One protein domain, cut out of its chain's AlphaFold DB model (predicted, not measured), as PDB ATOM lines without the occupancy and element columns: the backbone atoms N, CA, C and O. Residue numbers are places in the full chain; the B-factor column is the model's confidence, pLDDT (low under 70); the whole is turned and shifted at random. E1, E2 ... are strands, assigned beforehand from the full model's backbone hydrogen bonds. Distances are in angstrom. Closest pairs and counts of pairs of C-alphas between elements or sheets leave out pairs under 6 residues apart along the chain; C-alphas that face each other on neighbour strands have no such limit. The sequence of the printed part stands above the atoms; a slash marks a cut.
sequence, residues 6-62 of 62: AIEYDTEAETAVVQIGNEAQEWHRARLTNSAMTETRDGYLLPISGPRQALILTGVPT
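What this domain is: This is residues 6 to 62 of the 62 residues of an uncharacterized protein of Ochrobactrum sp. RH2CCR150 (UniProt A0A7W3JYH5). A small slab of three strands, E1, E2 and the first part of E3, sits at one end of a long two-stranded ribbon made by the rest of E3 with E6, and a small separate hairpin, E4 with E5, lies at the ribbon's other end. E3 bends sharply at residue 28 where it passes from slab to ribbon, and the ribbon and the far hairpin make the longest axis. The printed part has 57 residues, with no named helix and six named strands in the order E1, E2, E3, E4, E5, E6; the class is all strand. The larger sheet has the order E1, E2, E3, E6, antiparallel throughout, and the smaller is the antiparallel pair E4 and E5. The whole is loose, with a radius of gyration of the C-alphas of 14.3 A, and spans 37 by 26 by 21 A along its three main axes.

Where its parts are: E1, residues 6 to 10, begins at C-alpha 6, printed at (-10.641, -5.274, -16.194), and is 13.3 A long from first to last C-alpha. E2, residues 15 to 20, is 16.5 A long. E3, residues 23 to 36, is the longest strand with 14 residues, and its first and last C-alphas are 28.7 A apart; it ends at C-alpha 36, printed at (-2.138, -5.233, -35.266). E4, residues 38 to 41, is 9.5 A long, and E5, residues 44 to 47, is 9.7 A long. E6, residues 53 to 61, is 23.9 A long and ends at C-alpha 61, printed at (-3.665, 8.023, -14.220).

How they stand to each other: E1, an edge strand, and E2 form an antiparallel hairpin at 174 degrees between their directions; N 8 and O 17 are 3.0 A apart and N 17 and O 8 are 2.8 A apart, within hydrogen-bond range. E2 and E3 form the next hairpin, with N 18 and O 25 at 2.9 A and N 27 and O 16 at 2.7 A. E1, E2 and E3 are a meander, each strand the antiparallel neighbour of the one before. E3 bends by 95 degrees at residue 28, and the closest C-alphas of E1 and E3, those of Tyr 9 and Leu 32, are 7.3 A apart. E6, the other edge strand, is the antiparallel neighbour of E3 at 144 degrees between directions; the C-alphas that face each other include 28 and 60 at 5.2 A and 36 and 53 at 5.0 A. Across this pair N 33 and O 56 are 2.8 A apart, as are N 54 and O 35, within hydrogen-bond range. E1 and E6 are apart. E3 runs on into E4 across a break of 1 residue, at 79 degrees, and the two meet only through their link. E4 and E5 form an antiparallel hairpin at 143 degrees between directions, with N 39 and O 46 at 2.8 A. The closest C-alphas of E3 and E5, those of Ala 36 and Pro 47, are 7.2 A apart. E4 is apart from E1, E2 and E6, and E5 is apart from these three strands too.

The domain as a whole: The two C-alphas farthest apart, those of Ala 13 and Asp 42, are 40.7 A apart, while the first and last printed C-alphas, of Ala 6 and Thr 62, are 16.9 A apart. The larger sheet is twisted, its C-alphas lying up to 8.2 A off their best plane. From edge to edge the strands' lines turn by 109 degrees and the way across the sheet turns by 66 degrees. The printed part has no cut and ends at residue 62, the chain's last. The five links between named strands are tight, and no link is long. The mean pLDDT of the printed part is 90.8, and it is under 70 at residues 49 to 51, between E5 and E6.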
ATOM      1  N   ALA A   6      -9.468  -5.819 -15.519       95.06
ATOM      2  CA  ALA A   6     -10.641  -5.274 -16.194       95.06
ATOM      3  C   ALA A   6     -10.374  -3.825 -16.616       95.06
ATOM      4  O   ALA A   6      -9.653  -3.098 -15.932       95.06
ATOM      5  N   ILE A   7     -10.936  -3.434 -17.759       95.75
ATOM      6  CA  ILE A   7     -10.906  -2.064 -18.271       95.75
ATOM      7  C   ILE A   7     -12.346  -1.697 -18.606       95.75
ATOM      8  O   ILE A   7     -12.943  -2.304 -19.497       95.75
ATOM      9  N   GLU A   8     -12.882  -0.705 -17.909       97.19
ATOM     10  CA  GLU A   8     -14.116  -0.025 -18.294       97.19
ATOM     11  C   GLU A   8     -13.717   1.278 -18.978       97.19
ATOM     12  O   GLU A   8     -12.989   2.070 -18.391       97.19
ATOM     13  N   TYR A   9     -14.118   1.467 -20.235       97.19
ATOM     14  CA  TYR A   9     -13.742   2.632 -21.036       97.19
ATOM     15  C   TYR A   9     -14.990   3.389 -21.477       97.19
ATOM     16  O   TYR A   9     -15.824   2.837 -22.197       97.19
ATOM     17  N   ASP A  10     -15.088   4.647 -21.059       97.19
ATOM     18  CA  ASP A  10     -16.108   5.583 -21.509       97.19
ATOM     19  C   ASP A  10     -15.562   6.382 -22.699       97.19
ATOM     20  O   ASP A  10     -14.671   7.227 -22.574       97.19
ATOM     21  N   THR A  11     -16.096   6.083 -23.883       94.56
ATOM     22  CA  THR A  11     -15.703   6.739 -25.134       94.56
ATOM     23  C   THR A  11     -16.133   8.197 -25.213       94.56
ATOM     24  O   THR A  11     -15.508   8.953 -25.948       94.56
ATOM     25  N   GLU A  12     -17.217   8.577 -24.533       96.56
ATOM     26  CA  GLU A  12     -17.753   9.939 -24.579       96.56
ATOM     27  C   GLU A  12     -17.020  10.844 -23.587       96.56
ATOM     28  O   GLU A  12     -16.683  11.979 -23.920       96.56
ATOM     29  N   ALA A  13     -16.734  10.329 -22.389       96.81
ATOM     30  CA  ALA A  13     -16.007  11.061 -21.355       96.81
ATOM     31  C   ALA A  13     -14.478  11.040 -21.541       96.81
ATOM     32  O   ALA A  13     -13.773  11.787 -20.861       96.81
ATOM     33  N   GLU A  14     -13.960  10.190 -22.434       97.06
ATOM     34  CA  GLU A  14     -12.526   9.903 -22.571       97.06
ATOM     35  C   GLU A  14     -11.895   9.533 -21.215       97.06
ATOM     36  O   GLU A  14     -10.834  10.036 -20.826       97.06
ATOM     37  N   THR A  15     -12.560   8.652 -20.466       98.12
ATOM     38  CA  THR A  15     -12.071   8.125 -19.186       98.12
ATOM     39  C   THR A  15     -12.041   6.603 -19.194       98.12
ATOM     40  O   THR A  15     -12.762   5.945 -19.944       98.12
ATOM     41  N   ALA A  16     -11.165   6.022 -18.378       98.06
ATOM     42  CA  ALA A  16     -11.134   4.584 -18.159       98.06
ATOM     43  C   ALA A  16     -10.922   4.254 -16.685       98.06
ATOM     44  O   ALA A  16     -10.121   4.901 -16.021       98.06
ATOM     45  N   VAL A  17     -11.567   3.201 -16.196       98.06
ATOM     46  CA  VAL A  17     -11.225   2.580 -14.915       98.06
ATOM     47  C   VAL A  17     -10.458   1.299 -15.204       98.06
ATOM     48  O   VAL A  17     -10.966   0.385 -15.858       98.06
ATOM     49  N   VAL A  18      -9.217   1.241 -14.728       96.56
ATOM     50  CA  VAL A  18      -8.347   0.070 -14.839       96.56
ATOM     51  C   VAL A  18      -8.325  -0.637 -13.498       96.56
ATOM     52  O   VAL A  18      -7.885  -0.067 -12.503       96.56
ATOM     53  N   GLN A  19      -8.766  -1.892 -13.474       96.94
ATOM     54  CA  GLN A  19      -8.694  -2.739 -12.292       96.94
ATOM     55  C   GLN A  19      -7.635  -3.823 -12.485       96.94
ATOM     56  O   GLN A  19      -7.683  -4.565 -13.465       96.94
ATOM     57  N   ILE A  20      -6.711  -3.955 -11.529       94.50
ATOM     58  CA  ILE A  20      -5.715  -5.031 -11.465       94.50
ATOM     59  C   ILE A  20      -5.785  -5.659 -10.071       94.50
ATOM     60  O   ILE A  20      -5.347  -5.096  -9.070       94.50
ATOM     61  N   GLY A  21      -6.369  -6.855  -9.988       94.25
ATOM     62  CA  GLY A  21      -6.657  -7.493  -8.707       94.25
ATOM     63  C   GLY A  21      -7.667  -6.677  -7.893       94.25
ATOM     64  O   GLY A  21      -8.815  -6.522  -8.310       94.25
ATOM     65  N   ASN A  22      -7.236  -6.185  -6.730       93.62
ATOM     66  CA  ASN A  22      -8.066  -5.387  -5.820       93.62
ATOM     67  C   ASN A  22      -7.822  -3.877  -5.956       93.62
ATOM     68  O   ASN A  22      -8.466  -3.097  -5.261       93.62
ATOM     69  N   GLU A  23      -6.885  -3.472  -6.811       94.88
ATOM     70  CA  GLU A  23      -6.569  -2.070  -7.055       94.88
ATOM     71  C   GLU A  23      -7.345  -1.591  -8.279       94.88
ATOM     72  O   GLU A  23      -7.394  -2.285  -9.297       94.88
ATOM     73  N   ALA A  24      -7.960  -0.417  -8.163       96.06
ATOM     74  CA  ALA A  24      -8.629   0.266  -9.258       96.06
ATOM     75  C   ALA A  24      -8.071   1.685  -9.371       96.06
ATOM     76  O   ALA A  24      -7.857   2.347  -8.355       96.06
ATOM     77  N   GLN A  25      -7.846   2.136 -10.602       97.19
ATOM     78  CA  GLN A  25      -7.368   3.479 -10.896       97.19
ATOM     79  C   GLN A  25      -8.159   4.079 -12.052       97.19
ATOM     80  O   GLN A  25      -8.358   3.427 -13.079       97.19
ATOM     81  N   GLU A  26      -8.583   5.328 -11.893       97.75
ATOM     82  CA  GLU A  26      -9.206   6.098 -12.962       97.75
ATOM     83  C   GLU A  26      -8.132   6.782 -13.812       97.75
ATOM     84  O   GLU A  26      -7.104   7.251 -13.327       97.75
ATOM     85  N   TRP A  27      -8.330   6.763 -15.121       97.88
ATOM     86  CA  TRP A  27      -7.454   7.365 -16.107       97.88
ATOM     87  C   TRP A  27      -8.273   8.387 -16.886       97.88
ATOM     88  O   TRP A  27      -9.297   8.046 -17.477       97.88
ATOM     89  N   HIS A  28      -7.809   9.634 -16.927       97.38
ATOM     90  CA  HIS A  28      -8.405  10.685 -17.753       97.38
ATOM     91  C   HIS A  28      -7.686  10.823 -19.091       97.38
ATOM     92  O   HIS A  28      -6.526  10.424 -19.231       97.38
ATOM     93  N   ARG A  29      -8.357  11.452 -20.067       97.06
ATOM     94  CA  ARG A  29      -7.862  11.562 -21.452       97.06
ATOM     95  C   ARG A  29      -7.498  10.181 -21.998       97.06
ATOM     96  O   ARG A  29      -6.458   9.992 -22.632       97.06
ATOM     97  N   ALA A  30      -8.315   9.200 -21.630       97.19
ATOM     98  CA  ALA A  30      -8.110   7.811 -21.940       97.19
ATOM     99  C   ALA A  30      -8.406   7.562 -23.418       97.19
ATOM    100  O   ALA A  30      -9.345   8.113 -23.986       97.19
ATOM    101  N   ARG A  31      -7.610   6.693 -24.039       96.06
ATOM    102  CA  ARG A  31      -7.826   6.249 -25.413       96.06
ATOM    103  C   ARG A  31      -7.561   4.760 -25.517       96.06
ATOM    104  O   ARG A  31      -6.434   4.317 -25.281       96.06
ATOM    105  N   LEU A  32      -8.591   4.010 -25.901       94.19
ATOM    106  CA  LEU A  32      -8.509   2.574 -26.141       94.19
ATOM    107  C   LEU A  32      -8.383   2.299 -27.642       94.19
ATOM    108  O   LEU A  32      -9.278   2.618 -28.422       94.19
ATOM    109  N   THR A  33      -7.262   1.716 -28.051       91.88
ATOM    110  CA  THR A  33      -6.954   1.436 -29.458       91.88
ATOM    111  C   THR A  33      -6.797  -0.059 -29.677       91.88
ATOM    112  O   THR A  33      -6.063  -0.722 -28.949       91.88
ATOM    113  N   ASN A  34      -7.447  -0.588 -30.712       88.06
ATOM    114  CA  ASN A  34      -7.182  -1.930 -31.219       88.06
ATOM    115  C   ASN A  34      -6.231  -1.828 -32.422       88.06
ATOM    116  O   ASN A  34      -6.482  -1.050 -33.344       88.06
ATOM    117  N   SER A  35      -5.125  -2.569 -32.398       84.44
ATOM    118  CA  SER A  35      -4.097  -2.522 -33.439       84.44
ATOM    119  C   SER A  35      -3.508  -3.898 -33.744       84.44
ATOM    120  O   SER A  35      -3.584  -4.827 -32.939       84.44
ATOM    121  N   ALA A  36      -2.904  -4.039 -34.927       82.50
ATOM    122  CA  ALA A  36      -2.138  -5.233 -35.266       82.50
ATOM    123  C   ALA A  36      -0.889  -5.332 -34.376       82.50
ATOM    124  O   ALA A  36      -0.171  -4.348 -34.189       82.50
ATOM    125  N   MET A  37      -0.615  -6.522 -33.839       84.19
ATOM    126  CA  MET A  37       0.556  -6.734 -32.992       84.19
ATOM    127  C   MET A  37       1.820  -6.859 -33.850       84.19
ATOM    128  O   MET A  37       1.845  -7.590 -34.843       84.19
ATOM    129  N   THR A  38       2.882  -6.164 -33.451       85.38
ATOM    130  CA  THR A  38       4.209  -6.280 -34.066       85.38
ATOM    131  C   THR A  38       5.202  -6.826 -33.049       85.38
ATOM    132  O   THR A  38       5.076  -6.570 -31.852       85.38
ATOM    133  N   GLU A  39       6.170  -7.612 -33.510       84.56
ATOM    134  CA  GLU A  39       7.330  -8.022 -32.720       84.56
ATOM    135  C   GLU A  39       8.572  -7.294 -33.222       84.56
ATOM    136  O   GLU A  39       8.708  -7.031 -34.415       84.56
ATOM    137  N   THR A  40       9.490  -6.976 -32.310       88.06
ATOM    138  CA  THR A  40      10.833  -6.547 -32.705       88.06
ATOM    139  C   THR A  40      11.732  -7.772 -32.766       88.06
ATOM    140  O   THR A  40      11.948  -8.422 -31.743       88.06
ATOM    141  N   ARG A  41      12.269  -8.082 -33.947       88.19
ATOM    142  CA  ARG A  41      13.226  -9.176 -34.148       88.19
ATOM    143  C   ARG A  41      14.384  -8.686 -35.003       88.19
ATOM    144  O   ARG A  41      14.165  -8.099 -36.056       88.19
ATOM    145  N   ASP A  42      15.606  -8.883 -34.514       91.50
ATOM    146  CA  ASP A  42      16.849  -8.476 -35.188       91.50
ATOM    147  C   ASP A  42      16.881  -6.992 -35.620       91.50
ATOM    148  O   ASP A  42      17.465  -6.639 -36.640       91.50
ATOM    149  N   GLY A  43      16.232  -6.109 -34.851       91.44
ATOM    150  CA  GLY A  43      16.155  -4.672 -35.141       91.44
ATOM    151  C   GLY A  43      15.030  -4.253 -36.098       91.44
ATOM    152  O   GLY A  43      14.922  -3.071 -36.412       91.44
ATOM    153  N   TYR A  44      14.168  -5.181 -36.523       88.06
ATOM    154  CA  TYR A  44      13.029  -4.906 -37.401       88.06
ATOM    155  C   TYR A  44      11.697  -5.069 -36.673       88.06
ATOM    156  O   TYR A  44      11.535  -5.985 -35.868       88.06
ATOM    157  N   LEU A  45      10.724  -4.215 -37.009       87.56
ATOM    158  CA  LEU A  45       9.321  -4.401 -36.638       87.56
ATOM    159  C   LEU A  45       8.663  -5.352 -37.639       87.56
ATOM    160  O   LEU A  45       8.475  -5.007 -38.806       87.56
ATOM    161  N   LEU A  46       8.315  -6.547 -37.177       84.12
ATOM    162  CA  LEU A  46       7.658  -7.570 -37.977       84.12
ATOM    163  C   LEU A  46       6.197  -7.699 -37.536       84.12
ATOM    164  O   LEU A  46       5.934  -7.798 -36.335       84.12
ATOM    165  N   PRO A  47       5.224  -7.723 -38.462       79.69
ATOM    166  CA  PRO A  47       3.862  -8.112 -38.125       79.69
ATOM    167  C   PRO A  47       3.874  -9.525 -37.548       79.69
ATOM    168  O   PRO A  47       4.437 -10.441 -38.152       79.69
ATOM    169  N   ILE A  48       3.237  -9.721 -36.398       79.81
ATOM    170  CA  ILE A  48       3.082 -11.065 -35.856       79.81
ATOM    171  C   ILE A  48       2.003 -11.755 -36.683       79.81
ATOM    172  O   ILE A  48       0.853 -11.318 -36.719       79.81
ATOM    173  N   SER A  49       2.374 -12.827 -37.379       65.75
ATOM    174  CA  SER A  49       1.438 -13.593 -38.194       65.75
ATOM    175  C   SER A  49       0.394 -14.305 -37.321       65.75
ATOM    176  O   SER A  49       0.693 -14.844 -36.253       65.75
ATOM    177  N   GLY A  50      -0.861 -14.298 -37.782       69.38
ATOM    178  CA  GLY A  50      -2.014 -14.888 -37.090       69.38
ATOM    179  C   GLY A  50      -3.021 -13.852 -36.563       69.38
ATOM    180  O   GLY A  50      -2.821 -12.650 -36.721       69.38
ATOM    181  N   PRO A  51      -4.127 -14.290 -35.935       67.75
ATOM    182  CA  PRO A  51      -5.228 -13.427 -35.487       67.75
ATOM    183  C   PRO A  51      -4.912 -12.692 -34.169       67.75
ATOM    184  O   PRO A  51      -5.745 -12.625 -33.268       67.75
ATOM    185  N   ARG A  52      -3.685 -12.191 -34.002       75.88
ATOM    186  CA  ARG A  52      -3.249 -11.519 -32.770       75.88
ATOM    187  C   ARG A  52      -3.459 -10.013 -32.901       75.88
ATOM    188  O   ARG A  52      -2.839  -9.361 -33.737       75.88
ATOM    189  N   GLN A  53      -4.327  -9.474 -32.055       81.19
ATOM    190  CA  GLN A  53      -4.595  -8.045 -31.930       81.19
ATOM    191  C   GLN A  53      -4.094  -7.545 -30.576       81.19
ATOM    192  O   GLN A  53      -4.171  -8.259 -29.577       81.19
ATOM    193  N   ALA A  54      -3.585  -6.319 -30.556       84.62
ATOM    194  CA  ALA A  54      -3.221  -5.612 -29.344       84.62
ATOM    195  C   ALA A  54      -4.327  -4.619 -28.989       84.62
ATOM    196  O   ALA A  54      -4.703  -3.780 -29.811       84.62
ATOM    197  N   LEU A  55      -4.811  -4.699 -27.751       88.94
ATOM    198  CA  LEU A  55      -5.633  -3.666 -27.140       88.94
ATOM    199  C   LEU A  55      -4.709  -2.767 -26.310       88.94
ATOM    200  O   LEU A  55      -4.079  -3.232 -25.363       88.94
ATOM    201  N   ILE A  56      -4.594  -1.499 -26.691       91.38
ATOM    202  CA  ILE A  56      -3.700  -0.521 -26.070       91.38
ATOM    203  C   ILE A  56      -4.561   0.545 -25.404       91.38
ATOM    204  O   ILE A  56      -5.283   1.269 -26.091       91.38
ATOM    205  N   LEU A  57      -4.467   0.652 -24.079       93.94
ATOM    206  CA  LEU A  57      -5.016   1.772 -23.322       93.94
ATOM    207  C   LEU A  57      -3.903   2.785 -23.048       93.94
ATOM    208  O   LEU A  57      -2.845   2.436 -22.526       93.94
ATOM    209  N   THR A  58      -4.156   4.043 -23.383       95.62
ATOM    210  CA  THR A  58      -3.325   5.189 -22.989       95.62
ATOM    211  C   THR A  58      -4.177   6.167 -22.196       95.62
ATOM    212  O   THR A  58      -5.390   6.176 -22.374       95.62
ATOM    213  N   GLY A  59      -3.573   6.964 -21.319       95.31
ATOM    214  CA  GLY A  59      -4.276   7.959 -20.512       95.31
ATOM    215  C   GLY A  59      -3.369   8.555 -19.440       95.31
ATOM    216  O   GLY A  59      -2.188   8.210 -19.355       95.31
ATOM    217  N   VAL A  60      -3.923   9.461 -18.639       96.75
ATOM    218  CA  VAL A  60      -3.268  10.045 -17.464       96.75
ATOM    219  C   VAL A  60      -3.899   9.430 -16.215       96.75
ATOM    220  O   VAL A  60      -5.068   9.718 -15.954       96.75
ATOM    221  N   PRO A  61      -3.165   8.596 -15.461       94.50
ATOM    222  CA  PRO A  61      -3.665   8.023 -14.220       94.50
ATOM    223  C   PRO A  61      -3.854   9.109 -13.151       94.50
ATOM    224  O   PRO A  61      -3.006  10.004 -13.047       94.50
ATOM    225  N   THR A  62      -4.939   9.038 -12.378       89.75
ATOM    226  CA  THR A  62      -5.188   9.912 -11.216       89.75
ATOM    227  C   THR A  62      -4.819   9.276  -9.887       89.75
ATOM    228  O   THR A  62      -4.658   8.031  -9.827       89.75
TER     229      THR A  62